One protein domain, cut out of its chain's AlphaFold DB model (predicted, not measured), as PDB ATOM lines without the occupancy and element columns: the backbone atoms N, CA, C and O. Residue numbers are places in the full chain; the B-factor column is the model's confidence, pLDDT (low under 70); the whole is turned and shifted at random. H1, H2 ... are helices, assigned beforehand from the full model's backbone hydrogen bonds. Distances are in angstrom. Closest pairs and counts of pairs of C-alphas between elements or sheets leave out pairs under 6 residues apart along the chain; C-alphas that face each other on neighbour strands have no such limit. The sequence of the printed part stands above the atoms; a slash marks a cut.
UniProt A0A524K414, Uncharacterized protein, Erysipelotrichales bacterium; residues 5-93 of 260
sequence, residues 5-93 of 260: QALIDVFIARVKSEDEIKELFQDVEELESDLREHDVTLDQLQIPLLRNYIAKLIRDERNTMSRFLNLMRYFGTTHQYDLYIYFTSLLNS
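Overview. This is residues 5 to 93 of the 260 residues of an uncharacterized protein of Erysipelotrichales bacterium (UniProt A0A524K414). The long helix H2 forms one side, H4 crosses it in the middle of the domain, and H5 folds back along H4, away from H2. H1 and H3 sit near opposite ends of H2. The printed part has 89 residues with five named helices, H1 to H5 in order, and no named strand: all helix. It is compact, radius of gyration of the C-alphas 12.7 A, spanning 32 by 29 by 22 A.

Along the chain. H1, residues 5 to 12, begins at C-alpha 5 (154.197, 134.238, 168.146). H2, 18 to 36, is 27.1 A long; H3, 47 to 59, 18.2 A; H4, 65 to 77, 18.1 A. H5, 81 to 91, ends at C-alpha 91 (132.460, 129.556, 152.449).

Arrangement. H1 is close to but not clearly touching H2, closest C-alphas Phe 11 and Ile 21, 7.1 A. H2, with residues 23 to 28 alone, touches H4, about perpendicular at 80 degrees, closest C-alphas Leu 24 and Asn 70, 4.9 A. H3 is close to but not clearly touching H2, closest C-alphas Asp 34 and Tyr 53, 7.4 A. H3, with Ile 47 alone, only just touches H5, 3 pairs of C-alphas within 8 A, closest to Leu 83, 6.5 A. H4 and H5 form a hairpin, a shallow tilt of 21 degrees, opposite ways, closest C-alphas Met 72 and Tyr 84, 5.0 A. In the five helices every O i to N i+4 pair is within hydrogen-bond range.

Size, cuts and confidence. The C-alphas farthest apart, Val 15 and His 38, are 34.8 A apart. The printed part has no cut and no long link. pLDDT is under 70 at residues 5 to 6, 8 to 9, 12 to 16 and 93.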
ATOM      1  N   GLN A   5     154.144 135.310 167.156       64.56
ATOM      2  CA  GLN A   5     154.197 134.238 168.146       64.56
ATOM      3  C   GLN A   5     152.863 134.017 168.876       64.56
ATOM      4  O   GLN A   5     152.422 132.881 168.985       64.56
ATOM      5  N   ALA A   6     152.161 135.078 169.282       67.12
ATOM      6  CA  ALA A   6     150.848 134.955 169.915       67.12
ATOM      7  C   ALA A   6     149.800 134.359 168.954       67.12
ATOM      8  O   ALA A   6     148.931 133.596 169.370       67.12
ATOM      9  N   LEU A   7     149.910 134.649 167.652       70.50
ATOM     10  CA  LEU A   7     149.061 134.038 166.627       70.50
ATOM     11  C   LEU A   7     149.367 132.540 166.446       70.50
ATOM     12  O   LEU A   7     148.446 131.729 166.356       70.50
ATOM     13  N   ILE A   8     150.654 132.174 166.432       69.25
ATOM     14  CA  ILE A   8     151.114 130.778 166.395       69.25
ATOM     15  C   ILE A   8     150.572 130.007 167.601       69.25
ATOM     16  O   ILE A   8     149.998 128.936 167.422       69.25
ATOM     17  N   ASP A   9     150.685 130.563 168.805       69.75
ATOM     18  CA  ASP A   9     150.256 129.901 170.040       69.75
ATOM     19  C   ASP A   9     148.742 129.618 170.032       69.75
ATOM     20  O   ASP A   9     148.303 128.528 170.416       69.75
ATOM     21  N   VAL A  10     147.935 130.548 169.501       72.50
ATOM     22  CA  VAL A  10     146.489 130.346 169.304       72.50
ATOM     23  C   VAL A  10     146.197 129.228 168.295       72.50
ATOM     24  O   VAL A  10     145.251 128.460 168.491       72.50
ATOM     25  N   PHE A  11     146.982 129.106 167.223       72.44
ATOM     26  CA  PHE A  11     146.769 128.074 166.203       72.44
ATOM     27  C   PHE A  11     147.260 126.687 166.621       72.44
ATOM     28  O   PHE A  11     146.567 125.704 166.353       72.44
ATOM     29  N   ILE A  12     148.378 126.598 167.344       69.25
ATOM     30  CA  ILE A  12     148.871 125.342 167.927       69.25
ATOM     31  C   ILE A  12     147.845 124.787 168.920       69.25
ATOM     32  O   ILE A  12     147.506 123.603 168.864       69.25
ATOM     33  N   ALA A  13     147.263 125.644 169.767       65.12
ATOM     34  CA  ALA A  13     146.211 125.249 170.704       65.12
ATOM     35  C   ALA A  13     144.941 124.703 170.014       65.12
ATOM     36  O   ALA A  13     144.129 124.036 170.654       65.12
ATOM     37  N   ARG A  14     144.767 124.960 168.708       66.06
ATOM     38  CA  ARG A  14     143.628 124.519 167.885       66.06
ATOM     39  C   ARG A  14     143.943 123.308 166.987       66.06
ATOM     40  O   ARG A  14     143.192 123.049 166.051       66.06
ATOM     41  N   VAL A  15     144.978 122.523 167.321       58.34
ATOM     42  CA  VAL A  15     145.317 121.218 166.699       58.34
ATOM     43  C   VAL A  15     145.803 121.337 165.245       58.34
ATOM     44  O   VAL A  15     145.439 120.534 164.389       58.34
ATOM     45  N   LYS A  16     146.608 122.355 164.926       66.44
ATOM     46  CA  LYS A  16     147.201 122.512 163.586       66.44
ATOM     47  C   LYS A  16     148.604 121.926 163.497       66.44
ATOM     48  O   LYS A  16     149.374 122.021 164.452       66.44
ATOM     49  N   SER A  17     148.926 121.316 162.355       80.19
ATOM     50  CA  SER A  17     150.302 120.906 162.059       80.19
ATOM     51  C   SER A  17     151.180 122.139 161.819       80.19
ATOM     52  O   SER A  17     150.689 123.208 161.452       80.19
ATOM     53  N   GLU A  18     152.496 122.007 162.003       80.44
ATOM     54  CA  GLU A  18     153.430 123.100 161.697       80.44
ATOM     55  C   GLU A  18     153.331 123.561 160.236       80.44
ATOM     56  O   GLU A  18     153.528 124.739 159.949       80.44
ATOM     57  N   ASP A  19     153.011 122.650 159.316       84.06
ATOM     58  CA  ASP A  19     152.890 122.963 157.895       84.06
ATOM     59  C   ASP A  19     151.615 123.757 157.594       84.06
ATOM     60  O   ASP A  19     151.686 124.756 156.882       84.06
ATOM     61  N   GLU A  20     150.483 123.427 158.226       82.44
ATOM     62  CA  GLU A  20     149.258 124.236 158.117       82.44
ATOM     63  C   GLU A  20     149.461 125.659 158.659       82.44
ATOM     64  O   GLU A  20     148.907 126.622 158.131       82.44
ATOM     65  N   ILE A  21     150.273 125.813 159.710       84.25
ATOM     66  CA  ILE A  21     150.616 127.131 160.254       84.25
ATOM     67  C   ILE A  21     151.481 127.911 159.257       84.25
ATOM     68  O   ILE A  21     151.236 129.098 159.040       84.25
ATOM     69  N   LYS A  22     152.472 127.268 158.626       87.12
ATOM     70  CA  LYS A  22     153.308 127.908 157.595       87.12
ATOM     71  C   LYS A  22     152.471 128.370 156.406       87.12
ATOM     72  O   LYS A  22     152.636 129.513 155.988       87.12
ATOM     73  N   GLU A  23     151.576 127.524 155.899       90.12
ATOM     74  CA  GLU A  23     150.667 127.880 154.801       90.12
ATOM     75  C   GLU A  23     149.792 129.080 155.165       90.12
ATOM     76  O   GLU A  23     149.680 130.023 154.383       90.12
ATOM     77  N   LEU A  24     149.248 129.107 156.388       90.75
ATOM     78  CA  LEU A  24     148.463 130.242 156.861       90.75
ATOM     79  C   LEU A  24     149.262 131.545 156.820       90.75
ATOM     80  O   LEU A  24     148.759 132.556 156.331       90.75
ATOM     81  N   PHE A  25     150.502 131.538 157.314       89.88
ATOM     82  CA  PHE A  25     151.340 132.735 157.268       89.88
ATOM     83  C   PHE A  25     151.718 133.134 155.847       89.88
ATOM     84  O   PHE A  25     151.747 134.325 155.568       89.88
ATOM     85  N   GLN A  26     151.952 132.177 154.951       93.94
ATOM     86  CA  GLN A  26     152.216 132.472 153.544       93.94
ATOM     87  C   GLN A  26     151.022 133.163 152.879       93.94
ATOM     88  O   GLN A  26     151.209 134.163 152.192       93.94
ATOM     89  N   ASP A  27     149.799 132.685 153.120       95.38
ATOM     90  CA  ASP A  27     148.590 133.312 152.578       95.38
ATOM     91  C   ASP A  27     148.379 134.734 153.134       95.38
ATOM     92  O   ASP A  27     147.996 135.641 152.393       95.38
ATOM     93  N   VAL A  28     148.664 134.953 154.424       94.25
ATOM     94  CA  VAL A  28     148.571 136.282 155.059       94.25
ATOM     95  C   VAL A  28     149.658 137.232 154.547       94.25
ATOM     96  O   VAL A  28     149.355 138.381 154.233       94.25
ATOM     97  N   GLU A  29     150.906 136.772 154.439       94.31
ATOM     98  CA  GLU A  29     152.038 137.557 153.925       94.31
ATOM     99  C   GLU A  29     151.822 137.935 152.450       94.31
ATOM    100  O   GLU A  29     152.151 139.046 152.032       94.31
ATOM    101  N   GLU A  30     151.214 137.046 151.660       96.06
ATOM    102  CA  GLU A  30     150.838 137.336 150.278       96.06
ATOM    103  C   GLU A  30     149.754 138.415 150.187       96.06
ATOM    104  O   GLU A  30     149.896 139.346 149.392       96.06
ATOM    105  N   LEU A  31     148.693 138.315 150.998       96.62
ATOM    106  CA  LEU A  31     147.684 139.370 151.082       96.62
ATOM    107  C   LEU A  31     148.334 140.692 151.500       96.62
ATOM    108  O   LEU A  31     148.120 141.705 150.847       96.62
ATOM    109  N   GLU A  32     149.172 140.698 152.538       94.94
ATOM    110  CA  GLU A  32     149.874 141.910 152.974       94.94
ATOM    111  C   GLU A  32     150.719 142.520 151.845       94.94
ATOM    112  O   GLU A  32     150.723 143.737 151.661       94.94
ATOM    113  N   SER A  33     151.406 141.687 151.059       94.69
ATOM    114  CA  SER A  33     152.175 142.146 149.903       94.69
ATOM    115  C   SER A  33     151.294 142.796 148.833       94.69
ATOM    116  O   SER A  33     151.714 143.795 148.254       94.69
ATOM    117  N   ASP A  34     150.100 142.262 148.576       94.94
ATOM    118  CA  ASP A  34     149.130 142.846 147.640       94.94
ATOM    119  C   ASP A  34     148.618 144.206 148.142       94.94
ATOM    120  O   ASP A  34     148.545 145.175 147.390       94.94
ATOM    121  N   LEU A  35     148.364 144.327 149.448       94.31
ATOM    122  CA  LEU A  35     147.897 145.576 150.058       94.31
ATOM    123  C   LEU A  35     148.937 146.702 150.024       94.31
ATOM    124  O   LEU A  35     148.564 147.876 149.964       94.31
ATOM    125  N   ARG A  36     150.236 146.373 150.005       92.25
ATOM    126  CA  ARG A  36     151.313 147.371 149.863       92.25
ATOM    127  C   ARG A  36     151.259 148.107 148.528       92.25
ATOM    128  O   ARG A  36     151.668 149.264 148.478       92.25
ATOM    129  N   GLU A  37     150.715 147.496 147.475       90.38
ATOM    130  CA  GLU A  37     150.475 148.178 146.192       90.38
ATOM    131  C   GLU A  37     149.442 149.314 146.327       90.38
ATOM    132  O   GLU A  37     149.392 150.221 145.495       90.38
ATOM    133  N   HIS A  38     148.656 149.296 147.407       89.56
ATOM    134  CA  HIS A  38     147.603 150.256 147.721       89.56
ATOM    135  C   HIS A  38     147.914 151.154 148.931       89.56
ATOM    136  O   HIS A  38     147.043 151.924 149.327       89.56
ATOM    137  N   ASP A  39     149.120 151.074 149.510       93.06
ATOM    138  CA  ASP A  39     149.507 151.785 150.746       93.06
ATOM    139  C   ASP A  39     148.547 151.509 151.926       93.06
ATOM    140  O   ASP A  39     148.259 152.372 152.755       93.06
ATOM    141  N   VAL A  40     148.011 150.283 151.983       94.06
ATOM    142  CA  VAL A  40     147.091 149.814 153.028       94.06
ATOM    143  C   VAL A  40     147.770 148.727 153.855       94.06
ATOM    144  O   VAL A  40     148.437 147.838 153.331       94.06
ATOM    145  N   THR A  41     147.588 148.779 155.171       92.81
ATOM    146  CA  THR A  41     148.004 147.704 156.086       92.81
ATOM    147  C   THR A  41     146.864 146.719 156.346       92.81
ATOM    148  O   THR A  41     145.695 147.050 156.147       92.81
ATOM    149  N   LEU A  42     147.176 145.520 156.849       91.69
ATOM    150  CA  LEU A  42     146.151 144.536 157.229       91.69
ATOM    151  C   LEU A  42     145.138 145.108 158.233       91.69
ATOM    152  O   LEU A  42     143.947 144.905 158.051       91.69
ATOM    153  N   ASP A  43     145.594 145.886 159.220       89.56
ATOM    154  CA  ASP A  43     144.736 146.503 160.248       89.56
ATOM    155  C   ASP A  43     143.778 147.576 159.660       89.56
ATOM    156  O   ASP A  43     142.831 148.002 160.320       89.56
ATOM    157  N   GLN A  44     144.018 148.034 158.425       93.00
ATOM    158  CA  GLN A  44     143.203 149.023 157.707       93.00
ATOM    159  C   GLN A  44     142.368 148.404 156.577       93.00
ATOM    160  O   GLN A  44     141.590 149.116 155.936       93.00
ATOM    161  N   LEU A  45     142.527 147.105 156.312       95.94
ATOM    162  CA  LEU A  45     141.863 146.417 155.213       95.94
ATOM    163  C   LEU A  45     140.339 146.530 155.331       95.94
ATOM    164  O   LEU A  45     139.750 146.268 156.374       95.94
ATOM    165  N   GLN A  46     139.694 146.891 154.224       95.69
ATOM    166  CA  GLN A  46     138.240 146.962 154.099       95.69
ATOM    167  C   GLN A  46     137.740 145.960 153.055       95.69
ATOM    168  O   GLN A  46     138.452 145.634 152.099       95.69
ATOM    169  N   ILE A  47     136.479 145.534 153.190       95.44
ATOM    170  CA  ILE A  47     135.830 144.556 152.297       95.44
ATOM    171  C   ILE A  47     136.011 144.884 150.800       95.44
ATOM    172  O   ILE A  47     136.328 143.966 150.046       95.44
ATOM    173  N   PRO A  48     135.879 146.140 150.317       95.56
ATOM    174  CA  PRO A  48     136.074 146.437 148.895       95.56
ATOM    175  C   PRO A  48     137.470 146.091 148.365       95.56
ATOM    176  O   PRO A  48     137.598 145.622 147.238       95.56
ATOM    177  N   LEU A  49     138.516 146.287 149.169       95.69
ATOM    178  CA  LEU A  49     139.879 145.956 148.761       95.69
ATOM    179  C   LEU A  49     140.136 144.447 148.870       95.69
ATOM    180  O   LEU A  49     140.742 143.861 147.975       95.69
ATOM    181  N   LEU A  50     139.573 143.792 149.890       96.62
ATOM    182  CA  LEU A  50     139.585 142.332 149.996       96.62
ATOM    183  C   LEU A  50     138.885 141.661 148.797       96.62
ATOM    184  O   LEU A  50     139.384 140.668 148.269       96.62
ATOM    185  N   ARG A  51     137.771 142.227 148.313       96.06
ATOM    186  CA  ARG A  51     137.077 141.779 147.089       96.06
ATOM    187  C   ARG A  51     137.987 141.830 145.865       96.06
ATOM    188  O   ARG A  51     137.980 140.892 145.073       96.06
ATOM    189  N   ASN A  52     138.793 142.882 145.723       95.75
ATOM    190  CA  ASN A  52     139.752 142.991 144.620       95.75
ATOM    191  C   ASN A  52     140.820 141.895 144.693       95.75
ATOM    192  O   ASN A  52     141.116 141.260 143.677       95.75
ATOM    193  N   TYR A  53     141.345 141.630 145.892       97.31
ATOM    194  CA  TYR A  53     142.295 140.543 146.112       97.31
ATOM    195  C   TYR A  53     141.684 139.177 145.766       97.31
ATOM    196  O   TYR A  53     142.273 138.402 145.016       97.31
ATOM    197  N   ILE A  54     140.458 138.898 146.216       97.38
ATOM    198  CA  ILE A  54     139.748 137.652 145.887       97.38
ATOM    199  C   ILE A  54     139.487 137.536 144.380       97.38
ATOM    200  O   ILE A  54     139.711 136.475 143.804       97.38
ATOM    201  N   ALA A  55     139.088 138.619 143.710       96.62
ATOM    202  CA  ALA A  55     138.908 138.625 142.258       96.62
ATOM    203  C   ALA A  55     140.221 138.324 141.511       96.62
ATOM    204  O   ALA A  55     140.211 137.609 140.507       96.62
ATOM    205  N   LYS A  56     141.359 138.823 142.016       97.06
ATOM    206  CA  LYS A  56     142.698 138.460 141.530       97.06
ATOM    207  C   LYS A  56     142.974 136.971 141.733       97.06
ATOM    208  O   LYS A  56     143.361 136.312 140.775       97.06
ATOM    209  N   LEU A  57     142.688 136.419 142.912       98.00
ATOM    210  CA  LEU A  57     142.836 134.983 143.168       98.00
ATOM    211  C   LEU A  57     141.975 134.119 142.243       98.00
ATOM    212  O   LEU A  57     142.462 133.101 141.769       98.00
ATOM    213  N   ILE A  58     140.733 134.518 141.965       96.75
ATOM    214  CA  ILE A  58     139.845 133.803 141.035       96.75
ATOM    215  C   ILE A  58     140.419 133.827 139.618       96.75
ATOM    216  O   ILE A  58     140.510 132.787 138.974       96.75
ATOM    217  N   ARG A  59     140.825 135.006 139.131       97.31
ATOM    218  CA  ARG A  59     141.403 135.161 137.788       97.31
ATOM    219  C   ARG A  59     142.675 134.334 137.612       97.31
ATOM    220  O   ARG A  59     142.916 133.818 136.527       97.31
ATOM    221  N   ASP A  60     143.471 134.237 138.669       97.38
ATOM    222  CA  ASP A  60     144.747 133.533 138.653       97.38
ATOM    223  C   ASP A  60     144.591 132.037 139.031       97.38
ATOM    224  O   ASP A  60     145.595 131.337 139.118       97.38
ATOM    225  N   GLU A  61     143.359 131.547 139.256       96.88
ATOM    226  CA  GLU A  61     143.013 130.168 139.668       96.88
ATOM    227  C   GLU A  61     143.653 129.719 141.000       96.88
ATOM    228  O   GLU A  61     144.011 128.561 141.214       96.88
ATOM    229  N   ARG A  62     143.797 130.662 141.936       97.25
ATOM    230  CA  ARG A  62     144.426 130.485 143.260       97.25
ATOM    231  C   ARG A  62     143.431 130.603 144.418       97.25
ATOM    232  O   ARG A  62     143.824 130.619 145.584       97.25
ATOM    233  N   ASN A  63     142.139 130.701 144.116       96.06
ATOM    234  CA  ASN A  63     141.027 130.769 145.063       96.06
ATOM    235  C   ASN A  63     140.704 129.380 145.651       96.06
ATOM    236  O   ASN A  63     139.721 128.744 145.282       96.06
ATOM    237  N   THR A  64     141.545 128.888 146.561       94.81
ATOM    238  CA  THR A  64     141.345 127.578 147.205       94.81
ATOM    239  C   THR A  64     140.619 127.689 148.547       94.81
ATOM    240  O   THR A  64     140.716 128.695 149.254       94.81
ATOM    241  N   MET A  65     139.930 126.610 148.939       91.12
ATOM    242  CA  MET A  65     139.270 126.500 150.247       91.12
ATOM    243  C   MET A  65     140.263 126.679 151.403       91.12
ATOM    244  O   MET A  65     139.988 127.424 152.339       91.12
ATOM    245  N   SER A  66     141.442 126.044 151.318       91.94
ATOM    246  CA  SER A  66     142.486 126.161 152.351       91.94
ATOM    247  C   SER A  66     142.895 127.618 152.568       91.94
ATOM    248  O   SER A  66     142.867 128.110 153.696       91.94
ATOM    249  N   ARG A  67     143.147 128.349 151.475       95.19
ATOM    250  CA  ARG A  67     143.539 129.760 151.518       95.19
ATOM    251  C   ARG A  67     142.483 130.644 152.169       95.19
ATOM    252  O   ARG A  67     142.794 131.441 153.051       95.19
ATOM    253  N   PHE A  68     141.223 130.503 151.769       95.06
ATOM    254  CA  PHE A  68     140.146 131.295 152.369       95.06
ATOM    255  C   PHE A  68     139.929 130.952 153.840       95.06
ATOM    256  O   PHE A  68     139.735 131.858 154.648       95.06
ATOM    257  N   LEU A  69     140.051 129.679 154.228       90.44
ATOM    258  CA  LEU A  69     140.015 129.281 155.635       90.44
ATOM    259  C   LEU A  69     141.180 129.877 156.433       90.44
ATOM    260  O   LEU A  69     140.975 130.288 157.576       90.44
ATOM    261  N   ASN A  70     142.383 129.939 155.862       91.62
ATOM    262  CA  ASN A  70     143.556 130.541 156.493       91.62
ATOM    263  C   ASN A  70     143.349 132.037 156.757       91.62
ATOM    264  O   ASN A  70     143.516 132.491 157.893       91.62
ATOM    265  N   LEU A  71     142.891 132.782 155.748       94.38
ATOM    266  CA  LEU A  71     142.585 134.209 155.874       94.38
ATOM    267  C   LEU A  71     141.433 134.459 156.859       94.38
ATOM    268  O   LEU A  71     141.566 135.276 157.769       94.38
ATOM    269  N   MET A  72     140.338 133.701 156.760       91.69
ATOM    270  CA  MET A  72     139.220 133.773 157.706       91.69
ATOM    271  C   MET A  72     139.703 133.568 159.147       91.69
ATOM    272  O   MET A  72     139.412 134.369 160.031       91.69
ATOM    273  N   ARG A  73     140.494 132.521 159.401       87.00
ATOM    274  CA  ARG A  73     141.057 132.226 160.726       87.00
ATOM    275  C   ARG A  73     141.947 133.350 161.250       87.00
ATOM    276  O   ARG A  73     141.869 133.664 162.441       87.00
ATOM    277  N   TYR A  74     142.772 133.946 160.391       90.25
ATOM    278  CA  TYR A  74     143.585 135.108 160.740       90.25
ATOM    279  C   TYR A  74     142.707 136.275 161.211       90.25
ATOM    280  O   TYR A  74     142.913 136.791 162.312       90.25
ATOM    281  N   PHE A  75     141.678 136.639 160.442       91.50
ATOM    282  CA  PHE A  75     140.773 137.738 160.797       91.50
ATOM    283  C   PHE A  75     139.957 137.451 162.057       91.50
ATOM    284  O   PHE A  75     139.805 138.327 162.905       91.50
ATOM    285  N   GLY A  76     139.515 136.207 162.252       86.56
ATOM    286  CA  GLY A  76     138.830 135.798 163.479       86.56
ATOM    287  C   GLY A  76     139.726 135.878 164.717       86.56
ATOM    288  O   GLY A  76     139.254 136.217 165.799       86.56
ATOM    289  N   THR A  77     141.022 135.599 164.563       85.38
ATOM    290  CA  THR A  77     141.990 135.646 165.671       85.38
ATOM    291  C   THR A  77     142.483 137.062 165.960       85.38
ATOM    292  O   THR A  77     142.796 137.384 167.099       85.38
ATOM    293  N   THR A  78     142.517 137.928 164.949       87.06
ATOM    294  CA  THR A  78     142.865 139.351 165.093       87.06
ATOM    295  C   THR A  78     141.649 140.243 165.351       87.06
ATOM    296  O   THR A  78     141.778 141.463 165.355       87.06
ATOM    297  N   HIS A  79     140.479 139.644 165.600       86.62
ATOM    298  CA  HIS A  79     139.218 140.330 165.899       86.62
ATOM    299  C   HIS A  79     138.727 141.285 164.795       86.62
ATOM    300  O   HIS A  79     137.938 142.193 165.047       86.62
ATOM    301  N   GLN A  80     139.141 141.057 163.547       91.00
ATOM    302  CA  GLN A  80     138.655 141.779 162.368       91.00
ATOM    303  C   GLN A  80     137.369 141.122 161.858       91.00
ATOM    304  O   GLN A  80     137.324 140.489 160.801       91.00
ATOM    305  N   TYR A  81     136.324 141.212 162.678       89.19
ATOM    306  CA  TYR A  81     135.114 140.412 162.529       89.19
ATOM    307  C   TYR A  81     134.321 140.689 161.254       89.19
ATOM    308  O   TYR A  81     133.788 139.741 160.688       89.19
ATOM    309  N   ASP A  82     134.337 141.910 160.726       91.94
ATOM    310  CA  ASP A  82     133.697 142.209 159.438       91.94
ATOM    311  C   ASP A  82     134.328 141.405 158.288       91.94
ATOM    312  O   ASP A  82     133.627 140.876 157.428       91.94
ATOM    313  N   LEU A  83     135.657 141.248 158.300       94.25
ATOM    314  CA  LEU A  83     136.382 140.451 157.306       94.25
ATOM    315  C   LEU A  83     136.177 138.950 157.536       94.25
ATOM    316  O   LEU A  83     136.007 138.204 156.575       94.25
ATOM    317  N   TYR A  84     136.145 138.507 158.797       91.38
ATOM    318  CA  TYR A  84     135.795 137.125 159.140       91.38
ATOM    319  C   TYR A  84     134.402 136.753 158.613       91.38
ATOM    320  O   TYR A  84     134.274 135.756 157.909       91.38
ATOM    321  N   ILE A  85     133.387 137.569 158.915       88.31
ATOM    322  CA  ILE A  85     131.990 137.371 158.495       88.31
ATOM    323  C   ILE A  85     131.882 137.409 156.970       88.31
ATOM    324  O   ILE A  85     131.163 136.619 156.359       88.31
ATOM    325  N   TYR A  86     132.638 138.293 156.320       92.19
ATOM    326  CA  TYR A  86     132.694 138.296 154.868       92.19
ATOM    327  C   TYR A  86     133.200 136.950 154.323       92.19
ATOM    328  O   TYR A  86     132.559 136.371 153.448       92.19
ATOM    329  N   PHE A  87     134.275 136.383 154.879       92.25
ATOM    330  CA  PHE A  87     134.735 135.052 154.473       92.25
ATOM    331  C   PHE A  87     133.743 133.930 154.786       92.25
ATOM    332  O   PHE A  87     133.580 133.055 153.938       92.25
ATOM    333  N   THR A  88     133.060 133.931 155.938       86.12
ATOM    334  CA  THR A  88     132.055 132.888 156.223       86.12
ATOM    335  C   THR A  88     130.964 132.877 155.156       86.12
ATOM    336  O   THR A  88     130.606 131.807 154.665       86.12
ATOM    337  N   SER A  89     130.550 134.059 154.687       86.19
ATOM    338  CA  SER A  89     129.532 134.178 153.639       86.19
ATOM    339  C   SER A  89     129.967 133.547 152.306       86.19
ATOM    340  O   SER A  89     129.151 132.955 151.598       86.19
ATOM    341  N   LEU A  90     131.267 133.596 151.985       88.69
ATOM    342  CA  LEU A  90     131.848 132.974 150.788       88.69
ATOM    343  C   LEU A  90     132.008 131.453 150.918       88.69
ATOM    344  O   LEU A  90     132.057 130.749 149.908       88.69
ATOM    345  N   LEU A  91     132.132 130.951 152.148       85.69
ATOM    346  CA  LEU A  91     132.460 129.556 152.449       85.69
ATOM    347  C   LEU A  91     131.251 128.706 152.851       85.69
ATOM    348  O   LEU A  91     131.350 127.483 152.818       85.69
ATOM    349  N   ASN A  92     130.115 129.323 153.179       73.19
ATOM    350  CA  ASN A  92     128.915 128.609 153.629       73.19
ATOM    351  C   ASN A  92     128.089 127.968 152.502       73.19
ATOM    352  O   ASN A  92     127.316 127.050 152.759       73.19
ATOM    353  N   SER A  93     128.231 128.445 151.263       68.75
ATOM    354  CA  SER A  93     127.471 127.943 150.103       68.75
ATOM    355  C   SER A  93     128.141 126.802 149.312       68.75
ATOM    356  O   SER A  93     127.416 125.927 148.826       68.75
TER     357      SER A  93